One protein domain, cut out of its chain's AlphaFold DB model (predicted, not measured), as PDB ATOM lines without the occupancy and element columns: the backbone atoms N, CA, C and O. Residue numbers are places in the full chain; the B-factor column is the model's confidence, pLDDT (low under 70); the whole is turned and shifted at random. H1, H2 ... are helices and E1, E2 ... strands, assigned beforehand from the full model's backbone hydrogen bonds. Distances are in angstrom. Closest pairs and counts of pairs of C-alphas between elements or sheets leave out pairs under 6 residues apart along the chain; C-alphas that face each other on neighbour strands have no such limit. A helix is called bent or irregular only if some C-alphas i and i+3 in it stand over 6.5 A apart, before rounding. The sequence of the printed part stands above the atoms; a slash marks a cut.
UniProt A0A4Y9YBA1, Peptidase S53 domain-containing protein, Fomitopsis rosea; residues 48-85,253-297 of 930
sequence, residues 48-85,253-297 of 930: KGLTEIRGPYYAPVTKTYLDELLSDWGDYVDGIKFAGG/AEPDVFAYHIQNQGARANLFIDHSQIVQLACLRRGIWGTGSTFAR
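This is residues 48 to 85 and 253 to 297 of the 930 residues of the protein "Peptidase S53 domain-containing protein" of Fomitopsis rosea (UniProt A0A4Y9YBA1). A small sheet of three short parallel strands has H3 packed over one face, running along the strands, while H2 grazes the sheet by its edge strand E3. H1 lies farther out on the same side as H3 and meets it with residues 73 to 76, and residues 59 to 65, of which 63 to 65 belong to H1, stick out. The printed part has 83 residues with three named helices and three named strands, in the order E1 H1 E2 H2 E3 H3; the sheet runs E2 E1 E3 and the class is mixed, helices and strands. It is compact, with a radius of gyration of the C-alphas of 12.9 A, and spans 37 by 25 by 22 A, only just rounded.

E1, residues 51 to 54, is the inner strand of the sheet. E2, residues 79 to 81, is its parallel neighbour at 29 degrees, with N 53 and O 79 2.9 A apart, within hydrogen-bond range. E3, residues 271 to 273, is its parallel neighbour at 30 degrees, with N 52 and O 271 2.9 A apart, also within range. E1, E2 and H1, residues 63 to 76, make a strand-helix-strand unit, two parallel neighbour strands with a helix between them along the chain, and its crossover is right-handed. H3, residues 275 to 286, is on the sheet at a height over the sheet of 8.1 A; it lies over E3 and runs along the strands, at 23 degrees to E3 on the local plane. H1 is not on the sheet; its residues 73 to 76 alone touch residues 278 to 282 of H3, at a shallow tilt of 13 degrees, the same way, the closest C-alphas being those of Tyr 76 and Ala 282, 6.3 A apart. H2, residues 255 to 265, only grazes the sheet with residues 255 to 262. H2 touches H3 at a shallow tilt of 32 degrees, the same way, with Ile 262 and Arg 285 closest, their C-alphas 7.1 A apart. H1 and H2 are apart. Every O i to N i+4 pair is within hydrogen-bond range in H2, but 8 of 10 in H1 and 6 of 8 in H3.

E1 begins at C-alpha 51, (13.420, 31.289, -1.212), and is 10.0 A long. H1 is 18.7 A long and irregular, with C-alphas 72 and 75 8.0 A apart. E2 is 6.8 A long, H2 15.3 A and E3 6.2 A. H3 is 17.9 A long and irregular, with C-alphas 276 and 279 7.8 A apart; it ends at C-alpha 286, (24.173, 36.476, 4.337).

The two C-alphas farthest apart are those of Gly 85 and Ala 296, at 39.6 A. Residues 86 to 252 are not printed, and C-alphas 85 and 253 are 17.7 A apart across this cut, which falls in the link from E2 to H2. Of the links that are printed whole, E1 to H1 is short and the others are tight. The mean pLDDT of the printed part is 88.0; residue 58, residues 292 to 294 and residues 296 to 297 are under 70.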
ATOM      1  N   LYS A  48      19.841  25.291  -4.507       87.62
ATOM      2  CA  LYS A  48      20.005  25.251  -3.052       87.62
ATOM      3  C   LYS A  48      19.827  26.664  -2.512       87.62
ATOM      4  O   LYS A  48      20.100  27.618  -3.237       87.62
ATOM      5  N   GLY A  49      19.415  26.790  -1.254       92.69
ATOM      6  CA  GLY A  49      19.116  28.089  -0.655       92.69
ATOM      7  C   GLY A  49      17.974  28.807  -1.363       92.69
ATOM      8  O   GLY A  49      18.015  30.026  -1.468       92.69
ATOM      9  N   LEU A  50      17.001  28.062  -1.894       95.94
ATOM     10  CA  LEU A  50      15.836  28.650  -2.546       95.94
ATOM     11  C   LEU A  50      14.988  29.413  -1.528       95.94
ATOM     12  O   LEU A  50      14.756  28.914  -0.423       95.94
ATOM     13  N   THR A  51      14.511  30.593  -1.910       97.50
ATOM     14  CA  THR A  51      13.420  31.289  -1.212       97.50
ATOM     15  C   THR A  51      12.180  31.269  -2.091       97.50
ATOM     16  O   THR A  51      12.170  31.884  -3.156       97.50
ATOM     17  N   GLU A  52      11.127  30.588  -1.666       97.31
ATOM     18  CA  GLU A  52       9.794  30.792  -2.233       97.31
ATOM     19  C   GLU A  52       9.006  31.709  -1.293       97.31
ATOM     20  O   GLU A  52       9.040  31.512  -0.084       97.31
ATOM     21  N   ILE A  53       8.333  32.731  -1.820       95.81
ATOM     22  CA  ILE A  53       7.529  33.653  -1.007       95.81
ATOM     23  C   ILE A  53       6.036  33.432  -1.227       95.81
ATOM     24  O   ILE A  53       5.598  33.086  -2.332       95.81
ATOM     25  N   ARG A  54       5.242  33.668  -0.183       92.12
ATOM     26  CA  ARG A  54       3.778  33.685  -0.271       92.12
ATOM     27  C   ARG A  54       3.321  34.848  -1.153       92.12
ATOM     28  O   ARG A  54       3.620  36.002  -0.881       92.12
ATOM     29  N   GLY A  55       2.615  34.533  -2.232       86.44
ATOM     30  CA  GLY A  55       1.943  35.500  -3.097       86.44
ATOM     31  C   GLY A  55       0.535  35.843  -2.584       86.44
ATOM     32  O   GLY A  55       0.283  35.771  -1.384       86.44
ATOM     33  N   PRO A  56      -0.417  36.189  -3.475       81.81
ATOM     34  CA  PRO A  56      -1.809  36.429  -3.092       81.81
ATOM     35  C   PRO A  56      -2.401  35.302  -2.228       81.81
ATOM     36  O   PRO A  56      -2.405  34.141  -2.647       81.81
ATOM     37  N   TYR A  57      -2.926  35.677  -1.056       79.56
ATOM     38  CA  TYR A  57      -3.640  34.798  -0.122       79.56
ATOM     39  C   TYR A  57      -4.767  35.575   0.584       79.56
ATOM     40  O   TYR A  57      -5.725  35.958  -0.082       79.56
ATOM     41  N   TYR A  58      -4.641  35.879   1.884       69.81
ATOM     42  CA  TYR A  58      -5.562  36.764   2.616       69.81
ATOM     43  C   TYR A  58      -5.422  38.242   2.222       69.81
ATOM     44  O   TYR A  58      -6.402  38.984   2.252       69.81
ATOM     45  N   ALA A  59      -4.224  38.660   1.800       71.25
ATOM     46  CA  ALA A  59      -3.962  39.999   1.283       71.25
ATOM     47  C   ALA A  59      -3.905  39.999  -0.261       71.25
ATOM     48  O   ALA A  59      -3.263  39.123  -0.863       71.25
ATOM     49  N   PRO A  60      -4.541  40.975  -0.939       75.88
ATOM     50  CA  PRO A  60      -4.415  41.124  -2.381       75.88
ATOM     51  C   PRO A  60      -3.045  41.711  -2.747       75.88
ATOM     52  O   PRO A  60      -2.736  42.851  -2.420       75.88
ATOM     53  N   VAL A  61      -2.249  40.971  -3.519       82.38
ATOM     54  CA  VAL A  61      -0.993  41.480  -4.096       82.38
ATOM     55  C   VAL A  61      -1.303  42.164  -5.431       82.38
ATOM     56  O   VAL A  61      -1.930  41.582  -6.329       82.38
ATOM     57  N   THR A  62      -0.907  43.430  -5.573       87.25
ATOM     58  CA  THR A  62      -1.040  44.172  -6.836       87.25
ATOM     59  C   THR A  62       0.184  43.953  -7.724       87.25
ATOM     60  O   THR A  62       1.262  43.603  -7.248       87.25
ATOM     61  N   LYS A  63       0.030  44.171  -9.036       89.31
ATOM     62  CA  LYS A  63       1.150  44.082  -9.984       89.31
ATOM     63  C   LYS A  63       2.259  45.082  -9.648       89.31
ATOM     64  O   LYS A  63       3.422  44.708  -9.699       89.31
ATOM     65  N   THR A  64       1.889  46.316  -9.302       90.38
ATOM     66  CA  THR A  64       2.836  47.377  -8.934       90.38
ATOM     67  C   THR A  64       3.637  46.986  -7.701       90.38
ATOM     68  O   THR A  64       4.858  46.942  -7.774       90.38
ATOM     69  N   TYR A  65       2.950  46.582  -6.629       91.94
ATOM     70  CA  TYR A  65       3.608  46.148  -5.399       91.94
ATOM     71  C   TYR A  65       4.569  44.980  -5.647       91.94
ATOM     72  O   TYR A  65       5.700  44.993  -5.173       91.94
ATOM     73  N   LEU A  66       4.153  43.985  -6.442       93.12
ATOM     74  CA  LEU A  66       5.017  42.849  -6.748       93.12
ATOM     75  C   LEU A  66       6.242  43.242  -7.591       93.12
ATOM     76  O   LEU A  66       7.322  42.698  -7.377       93.12
ATOM     77  N   ASP A  67       6.086  44.157  -8.551       93.69
ATOM     78  CA  ASP A  67       7.200  44.615  -9.389       93.69
ATOM     79  C   ASP A  67       8.217  45.430  -8.583       93.69
ATOM     80  O   ASP A  67       9.415  45.243  -8.776       93.69
ATOM     81  N   GLU A  68       7.758  46.289  -7.671       93.81
ATOM     82  CA  GLU A  68       8.614  47.067  -6.765       93.81
ATOM     83  C   GLU A  68       9.344  46.150  -5.778       93.81
ATOM     84  O   GLU A  68      10.575  46.148  -5.741       93.81
ATOM     85  N   LEU A  69       8.614  45.258  -5.096       93.38
ATOM     86  CA  LEU A  69       9.188  44.292  -4.156       93.38
ATOM     87  C   LEU A  69      10.312  43.463  -4.795       93.38
ATOM     88  O   LEU A  69      11.385  43.296  -4.216       93.38
ATOM     89  N   LEU A  70      10.080  42.939  -6.001       94.44
ATOM     90  CA  LEU A  70      11.073  42.133  -6.710       94.44
ATOM     91  C   LEU A  70      12.155  42.977  -7.396       94.44
ATOM     92  O   LEU A  70      13.233  42.453  -7.669       94.44
ATOM     93  N   SER A  71      11.921  44.263  -7.660       90.62
ATOM     94  CA  SER A  71      12.973  45.151  -8.167       90.62
ATOM     95  C   SER A  71      14.059  45.383  -7.124       90.62
ATOM     96  O   SER A  71      15.239  45.389  -7.488       90.62
ATOM     97  N   ASP A  72      13.662  45.491  -5.857       88.75
ATOM     98  CA  ASP A  72      14.568  45.766  -4.741       88.75
ATOM     99  C   ASP A  72      15.149  44.481  -4.141       88.75
ATOM    100  O   ASP A  72      16.352  44.382  -3.892       88.75
ATOM    101  N   TRP A  73      14.311  43.456  -3.962       92.75
ATOM    102  CA  TRP A  73      14.671  42.237  -3.228       92.75
ATOM    103  C   TRP A  73      14.690  40.976  -4.085       92.75
ATOM    104  O   TRP A  73      14.942  39.879  -3.579       92.75
ATOM    105  N   GLY A  74      14.456  41.110  -5.393       92.88
ATOM    106  CA  GLY A  74      14.311  39.985  -6.307       92.88
ATOM    107  C   GLY A  74      15.494  39.037  -6.274       92.88
ATOM    108  O   GLY A  74      15.281  37.833  -6.328       92.88
ATOM    109  N   ASP A  75      16.729  39.511  -6.099       91.50
ATOM    110  CA  ASP A  75      17.898  38.629  -6.026       91.50
ATOM    111  C   ASP A  75      17.805  37.594  -4.891       91.50
ATOM    112  O   ASP A  75      18.355  36.503  -5.039       91.50
ATOM    113  N   TYR A  76      17.051  37.857  -3.820       94.56
ATOM    114  CA  TYR A  76      16.861  36.955  -2.676       94.56
ATOM    115  C   TYR A  76      15.615  36.057  -2.771       94.56
ATOM    116  O   TYR A  76      15.434  35.196  -1.909       94.56
ATOM    117  N   VAL A  77      14.783  36.223  -3.803       96.69
ATOM    118  CA  VAL A  77      13.519  35.491  -4.008       96.69
ATOM    119  C   VAL A  77      13.619  34.605  -5.242       96.69
ATOM    120  O   VAL A  77      13.839  35.108  -6.329       96.69
ATOM    121  N   ASP A  78      13.439  33.294  -5.141       97.12
ATOM    122  CA  ASP A  78      13.519  32.377  -6.286       97.12
ATOM    123  C   ASP A  78      12.152  32.000  -6.859       97.12
ATOM    124  O   ASP A  78      12.063  31.703  -8.052       97.12
ATOM    125  N   GLY A  79      11.094  32.024  -6.046       96.75
ATOM    126  CA  GLY A  79       9.751  31.673  -6.494       96.75
ATOM    127  C   GLY A  79       8.626  32.349  -5.722       96.75
ATOM    128  O   GLY A  79       8.838  32.894  -4.643       96.75
ATOM    129  N   ILE A  80       7.423  32.305  -6.293       96.00
ATOM    130  CA  ILE A  80       6.198  32.871  -5.719       96.00
ATOM    131  C   ILE A  80       5.108  31.803  -5.726       96.00
ATOM    132  O   ILE A  80       4.768  31.286  -6.791       96.00
ATOM    133  N   LYS A  81       4.529  31.504  -4.561       94.06
ATOM    134  CA  LYS A  81       3.417  30.550  -4.393       94.06
ATOM    135  C   LYS A  81       2.103  31.307  -4.219       94.06
ATOM    136  O   LYS A  81       1.932  32.033  -3.244       94.06
ATOM    137  N   PHE A  82       1.161  31.139  -5.147       92.12
ATOM    138  CA  PHE A  82      -0.231  31.536  -4.902       92.12
ATOM    139  C   PHE A  82      -0.810  30.601  -3.844       92.12
ATOM    140  O   PHE A  82      -0.678  29.397  -3.994       92.12
ATOM    141  N   ALA A  83      -1.442  31.109  -2.789       84.06
ATOM    142  CA  ALA A  83      -1.970  30.247  -1.732       84.06
ATOM    143  C   ALA A  83      -3.503  30.156  -1.791       84.06
ATOM    144  O   ALA A  83      -4.183  31.067  -2.275       84.06
ATOM    145  N   GLY A  84      -4.050  29.022  -1.344       76.69
ATOM    146  CA  GLY A  84      -5.495  28.783  -1.228       76.69
ATOM    147  C   GLY A  84      -6.298  28.922  -2.525       76.69
ATOM    148  O   GLY A  84      -7.477  29.265  -2.482       76.69
ATOM    149  N   GLY A  85      -5.675  28.735  -3.693       85.62
ATOM    150  CA  GLY A  85      -6.360  28.867  -4.980       85.62
ATOM    151  C   GLY A  85      -6.755  30.294  -5.375       85.62
ATOM    152  O   GLY A  85      -7.574  30.456  -6.283       85.62
ATOM    153  N   ALA A 253       6.895  29.848   7.245       83.75
ATOM    154  CA  ALA A 253       6.294  31.176   7.131       83.75
ATOM    155  C   ALA A 253       6.695  32.116   8.285       83.75
ATOM    156  O   ALA A 253       6.872  33.311   8.050       83.75
ATOM    157  N   GLU A 254       6.909  31.555   9.479       87.25
ATOM    158  CA  GLU A 254       7.242  32.284  10.705       87.25
ATOM    159  C   GLU A 254       8.759  32.482  10.920       87.25
ATOM    160  O   GLU A 254       9.548  31.556  10.662       87.25
ATOM    161  N   PRO A 255       9.185  33.635  11.485       88.81
ATOM    162  CA  PRO A 255      10.585  33.952  11.760       88.81
ATOM    163  C   PRO A 255      11.392  32.896  12.499       88.81
ATOM    164  O   PRO A 255      12.495  32.530  12.076       88.81
ATOM    165  N   ASP A 256      10.834  32.365  13.582       90.56
ATOM    166  CA  ASP A 256      11.538  31.394  14.411       90.56
ATOM    167  C   ASP A 256      11.762  30.073  13.661       90.56
ATOM    168  O   ASP A 256      12.796  29.417  13.832       90.56
ATOM    169  N   VAL A 257      10.836  29.703  12.771       92.94
ATOM    170  CA  VAL A 257      10.894  28.450  12.012       92.94
ATOM    171  C   VAL A 257      12.002  28.518  10.968       92.94
ATOM    172  O   VAL A 257      12.881  27.647  10.939       92.94
ATOM    173  N   PHE A 258      12.049  29.568  10.138       94.44
ATOM    174  CA  PHE A 258      13.150  29.680   9.180       94.44
ATOM    175  C   PHE A 258      14.495  29.909   9.879       94.44
ATOM    176  O   PHE A 258      15.512  29.397   9.404       94.44
ATOM    177  N   ALA A 259      14.528  30.600  11.026       91.56
ATOM    178  CA  ALA A 259      15.753  30.783  11.797       91.56
ATOM    179  C   ALA A 259      16.303  29.447  12.308       91.56
ATOM    180  O   ALA A 259      17.497  29.172  12.148       91.56
ATOM    181  N   TYR A 260      15.429  28.576  12.819       92.81
ATOM    182  CA  TYR A 260      15.775  27.208  13.197       92.81
ATOM    183  C   TYR A 260      16.362  26.423  12.018       92.81
ATOM    184  O   TYR A 260      17.394  25.758  12.161       92.81
ATOM    185  N   HIS A 261      15.759  26.522  10.831       93.69
ATOM    186  CA  HIS A 261      16.283  25.857   9.641       93.69
ATOM    187  C   HIS A 261      17.659  26.388   9.229       93.69
ATOM    188  O   HIS A 261      18.546  25.583   8.939       93.69
ATOM    189  N   ILE A 262      17.888  27.703   9.249       92.62
ATOM    190  CA  ILE A 262      19.212  28.259   8.934       92.62
ATOM    191  C   ILE A 262      20.252  27.854   9.984       92.62
ATOM    192  O   ILE A 262      21.369  27.488   9.616       92.62
ATOM    193  N   GLN A 263      19.890  27.843  11.266       88.50
ATOM    194  CA  GLN A 263      20.785  27.439  12.349       88.50
ATOM    195  C   GLN A 263      21.218  25.970  12.228       88.50
ATOM    196  O   GLN A 263      22.391  25.652  12.419       88.50
ATOM    197  N   ASN A 264      20.289  25.071  11.895       87.25
ATOM    198  CA  ASN A 264      20.539  23.625  11.919       87.25
ATOM    199  C   ASN A 264      20.946  23.042  10.557       87.25
ATOM    200  O   ASN A 264      21.625  22.017  10.495       87.25
ATOM    201  N   GLN A 265      20.538  23.670   9.452       87.56
ATOM    202  CA  GLN A 265      20.780  23.175   8.089       87.56
ATOM    203  C   GLN A 265      21.716  24.080   7.273       87.56
ATOM    204  O   GLN A 265      22.240  23.642   6.242       87.56
ATOM    205  N   GLY A 266      21.976  25.300   7.753       88.62
ATOM    206  CA  GLY A 266      22.848  26.299   7.138       88.62
ATOM    207  C   GLY A 266      22.122  27.250   6.182       88.62
ATOM    208  O   GLY A 266      20.967  27.047   5.810       88.62
ATOM    209  N   ALA A 267      22.846  28.272   5.706       89.31
ATOM    210  CA  ALA A 267      22.317  29.335   4.836       89.31
ATOM    211  C   ALA A 267      21.702  28.846   3.505       89.31
ATOM    212  O   ALA A 267      21.018  29.602   2.820       89.31
ATOM    213  N   ARG A 268      21.939  27.585   3.122       90.62
ATOM    214  CA  ARG A 268      21.454  26.966   1.881       90.62
ATOM    215  C   ARG A 268      20.219  26.067   2.061       90.62
ATOM    216  O   ARG A 268      19.906  25.299   1.151       90.62
ATOM    217  N   ALA A 269      19.520  26.137   3.194       93.56
ATOM    218  CA  ALA A 269      18.214  25.492   3.348       93.56
ATOM    219  C   ALA A 269      17.198  26.092   2.359       93.56
ATOM    220  O   ALA A 269      17.151  27.312   2.223       93.56
ATOM    221  N   ASN A 270      16.401  25.267   1.670       96.94
ATOM    222  CA  ASN A 270      15.316  25.745   0.805       96.94
ATOM    223  C   ASN A 270      14.070  25.993   1.656       96.94
ATOM    224  O   ASN A 270      13.648  25.092   2.382       96.94
ATOM    225  N   LEU A 271      13.501  27.191   1.573       97.56
ATOM    226  CA  LEU A 271      12.454  27.638   2.486       97.56
ATOM    227  C   LEU A 271      11.339  28.341   1.724       97.56
ATOM    228  O   LEU A 271      11.612  29.120   0.806       97.56
ATOM    229  N   PHE A 272      10.107  28.066   2.137       96.56
ATOM    230  CA  PHE A 272       8.942  28.865   1.802       96.56
ATOM    231  C   PHE A 272       8.609  29.780   2.985       96.56
ATOM    232  O   PHE A 272       8.459  29.296   4.103       96.56
ATOM    233  N   ILE A 273       8.539  31.091   2.746       95.62
ATOM    234  CA  ILE A 273       8.319  32.120   3.774       95.62
ATOM    235  C   ILE A 273       7.176  33.061   3.376       95.62
ATOM    236  O   ILE A 273       6.784  33.116   2.207       95.62
ATOM    237  N   ASP A 274       6.663  33.858   4.314       91.38
ATOM    238  CA  ASP A 274       5.808  34.982   3.931       91.38
ATOM    239  C   ASP A 274       6.610  36.084   3.205       91.38
ATOM    240  O   ASP A 274       7.797  36.296   3.461       91.38
ATOM    241  N   HIS A 275       5.968  36.793   2.273       89.62
ATOM    242  CA  HIS A 275       6.602  37.864   1.501       89.62
ATOM    243  C   HIS A 275       7.114  39.029   2.362       89.62
ATOM    244  O   HIS A 275       8.083  39.677   1.972       89.62
ATOM    245  N   SER A 276       6.535  39.262   3.546       87.50
ATOM    246  CA  SER A 276       7.032  40.253   4.509       87.50
ATOM    247  C   SER A 276       8.395  39.891   5.123       87.50
ATOM    248  O   SER A 276       9.088  40.761   5.644       87.50
ATOM    249  N   GLN A 277       8.832  38.630   5.017       93.19
ATOM    250  CA  GLN A 277       9.999  38.096   5.733       93.19
ATOM    251  C   GLN A 277      11.284  38.011   4.887       93.19
ATOM    252  O   GLN A 277      12.309  37.493   5.343       93.19
ATOM    253  N   ILE A 278      11.268  38.524   3.647       94.06
ATOM    254  CA  ILE A 278      12.396  38.423   2.698       94.06
ATOM    255  C   ILE A 278      13.685  39.000   3.290       94.06
ATOM    256  O   ILE A 278      14.735  38.357   3.229       94.06
ATOM    257  N   VAL A 279      13.609  40.198   3.875       91.69
ATOM    258  CA  VAL A 279      14.778  40.928   4.391       91.69
ATOM    259  C   VAL A 279      15.415  40.181   5.561       91.69
ATOM    260  O   VAL A 279      16.635  39.996   5.582       91.69
ATOM    261  N   GLN A 280      14.599  39.684   6.494       92.44
ATOM    262  CA  GLN A 280      15.078  38.944   7.659       92.44
ATOM    263  C   GLN A 280      15.787  37.648   7.246       92.44
ATOM    264  O   GLN A 280      16.919  37.404   7.677       92.44
ATOM    265  N   LEU A 281      15.191  36.849   6.351       93.88
ATOM    266  CA  LEU A 281      15.838  35.630   5.863       93.88
ATOM    267  C   LEU A 281      17.107  35.933   5.046       93.88
ATOM    268  O   LEU A 281      18.110  35.224   5.178       93.88
ATOM    269  N   ALA A 282      17.092  36.978   4.212       92.44
ATOM    270  CA  ALA A 282      18.244  37.383   3.411       92.44
ATOM    271  C   ALA A 282      19.434  37.781   4.294       92.44
ATOM    272  O   ALA A 282      20.545  37.284   4.084       92.44
ATOM    273  N   CYS A 283      19.205  38.609   5.316       89.88
ATOM    274  CA  CYS A 283      20.245  39.018   6.258       89.88
ATOM    275  C   CYS A 283      20.812  37.826   7.032       89.88
ATOM    276  O   CYS A 283      22.035  37.700   7.155       89.88
ATOM    277  N   LEU A 284      19.936  36.916   7.466       90.44
ATOM    278  CA  LEU A 284      20.314  35.707   8.184       90.44
ATOM    279  C   LEU A 284      21.185  34.778   7.327       90.44
ATOM    280  O   LEU A 284      22.239  34.319   7.768       90.44
ATOM    281  N   ARG A 285      20.803  34.538   6.065       90.94
ATOM    282  CA  ARG A 285      21.598  33.722   5.129       90.94
ATOM    283  C   ARG A 285      22.935  34.370   4.785       90.94
ATOM    284  O   ARG A 285      23.936  33.666   4.666       90.94
ATOM    285  N   ARG A 286      22.962  35.697   4.640       87.38
ATOM    286  CA  ARG A 286      24.173  36.476   4.337       87.38
ATOM    287  C   ARG A 286      25.114  36.606   5.540       87.38
ATOM    288  O   ARG A 286      26.276  36.941   5.334       87.38
ATOM    289  N   GLY A 287      24.641  36.298   6.750       83.25
ATOM    290  CA  GLY A 287      25.398  36.467   7.991       83.25
ATOM    291  C   GLY A 287      25.544  37.933   8.410       83.25
ATOM    292  O   GLY A 287      26.459  38.252   9.160       83.25
ATOM    293  N   ILE A 288      24.671  38.812   7.903       82.62
ATOM    294  CA  ILE A 288      24.684  40.261   8.167       82.62
ATOM    295  C   ILE A 288      23.988  40.568   9.496       82.62
ATOM    296  O   ILE A 288      24.446  41.414  10.256       82.62
ATOM    297  N   TRP A 289      22.887  39.872   9.782       76.88
ATOM    298  CA  TRP A 289      22.062  40.093  10.967       76.88
ATOM    299  C   TRP A 289      21.322  38.805  11.359       76.88
ATOM    300  O   TRP A 289      21.118  37.924  10.523       76.88
ATOM    301  N   GLY A 290      20.960  38.672  12.634       74.19
ATOM    302  CA  GLY A 290      20.267  37.518  13.204       74.19
ATOM    303  C   GLY A 290      19.978  37.736  14.692       74.19
ATOM    304  O   GLY A 290      20.432  38.709  15.286       74.19
ATOM    305  N   THR A 291      19.238  36.823  15.309       74.38
ATOM    306  CA  THR A 291      18.980  36.809  16.759       74.38
ATOM    307  C   THR A 291      20.233  36.401  17.546       74.38
ATOM    308  O   THR A 291      21.195  35.894  16.971       74.38
ATOM    309  N   GLY A 292      20.241  36.515  18.880       66.94
ATOM    310  CA  GLY A 292      21.387  36.087  19.705       66.94
ATOM    311  C   GLY A 292      21.818  34.616  19.510       66.94
ATOM    312  O   GLY A 292      22.974  34.263  19.758       66.94
ATOM    313  N   SER A 293      20.925  33.746  19.020       66.88
ATOM    314  CA  SER A 293      21.244  32.353  18.678       66.88
ATOM    315  C   SER A 293      21.911  32.186  17.306       66.88
ATOM    316  O   SER A 293      22.561  31.163  17.082       66.88
ATOM    317  N   THR A 294      21.812  33.178  16.416       69.12
ATOM    318  CA  THR A 294      22.217  33.085  15.001       69.12
ATOM    319  C   THR A 294      23.208  34.164  14.543       69.12
ATOM    320  O   THR A 294      23.989  33.914  13.621       69.12
ATOM    321  N   PHE A 295      23.257  35.325  15.202       71.81
ATOM    322  CA  PHE A 295      24.178  36.417  14.883       71.81
ATOM    323  C   PHE A 295      25.637  35.967  15.007       71.81
ATOM    324  O   PHE A 295      26.025  35.360  16.007       71.81
ATOM    325  N   ALA A 296      26.434  36.212  13.960       64.81
ATOM    326  CA  ALA A 296      27.817  35.739  13.809       64.81
ATOM    327  C   ALA A 296      28.018  34.206  13.918       64.81
ATOM    328  O   ALA A 296      29.149  33.731  14.016       64.81
ATOM    329  N   ARG A 297      26.938  33.412  13.887       67.62
ATOM    330  CA  ARG A 297      26.963  31.943  14.044       67.62
ATOM    331  C   ARG A 297      26.554  31.186  12.777       67.62
ATOM    332  O   ARG A 297      26.693  29.967  12.729       67.62
TER     333      ARG A 297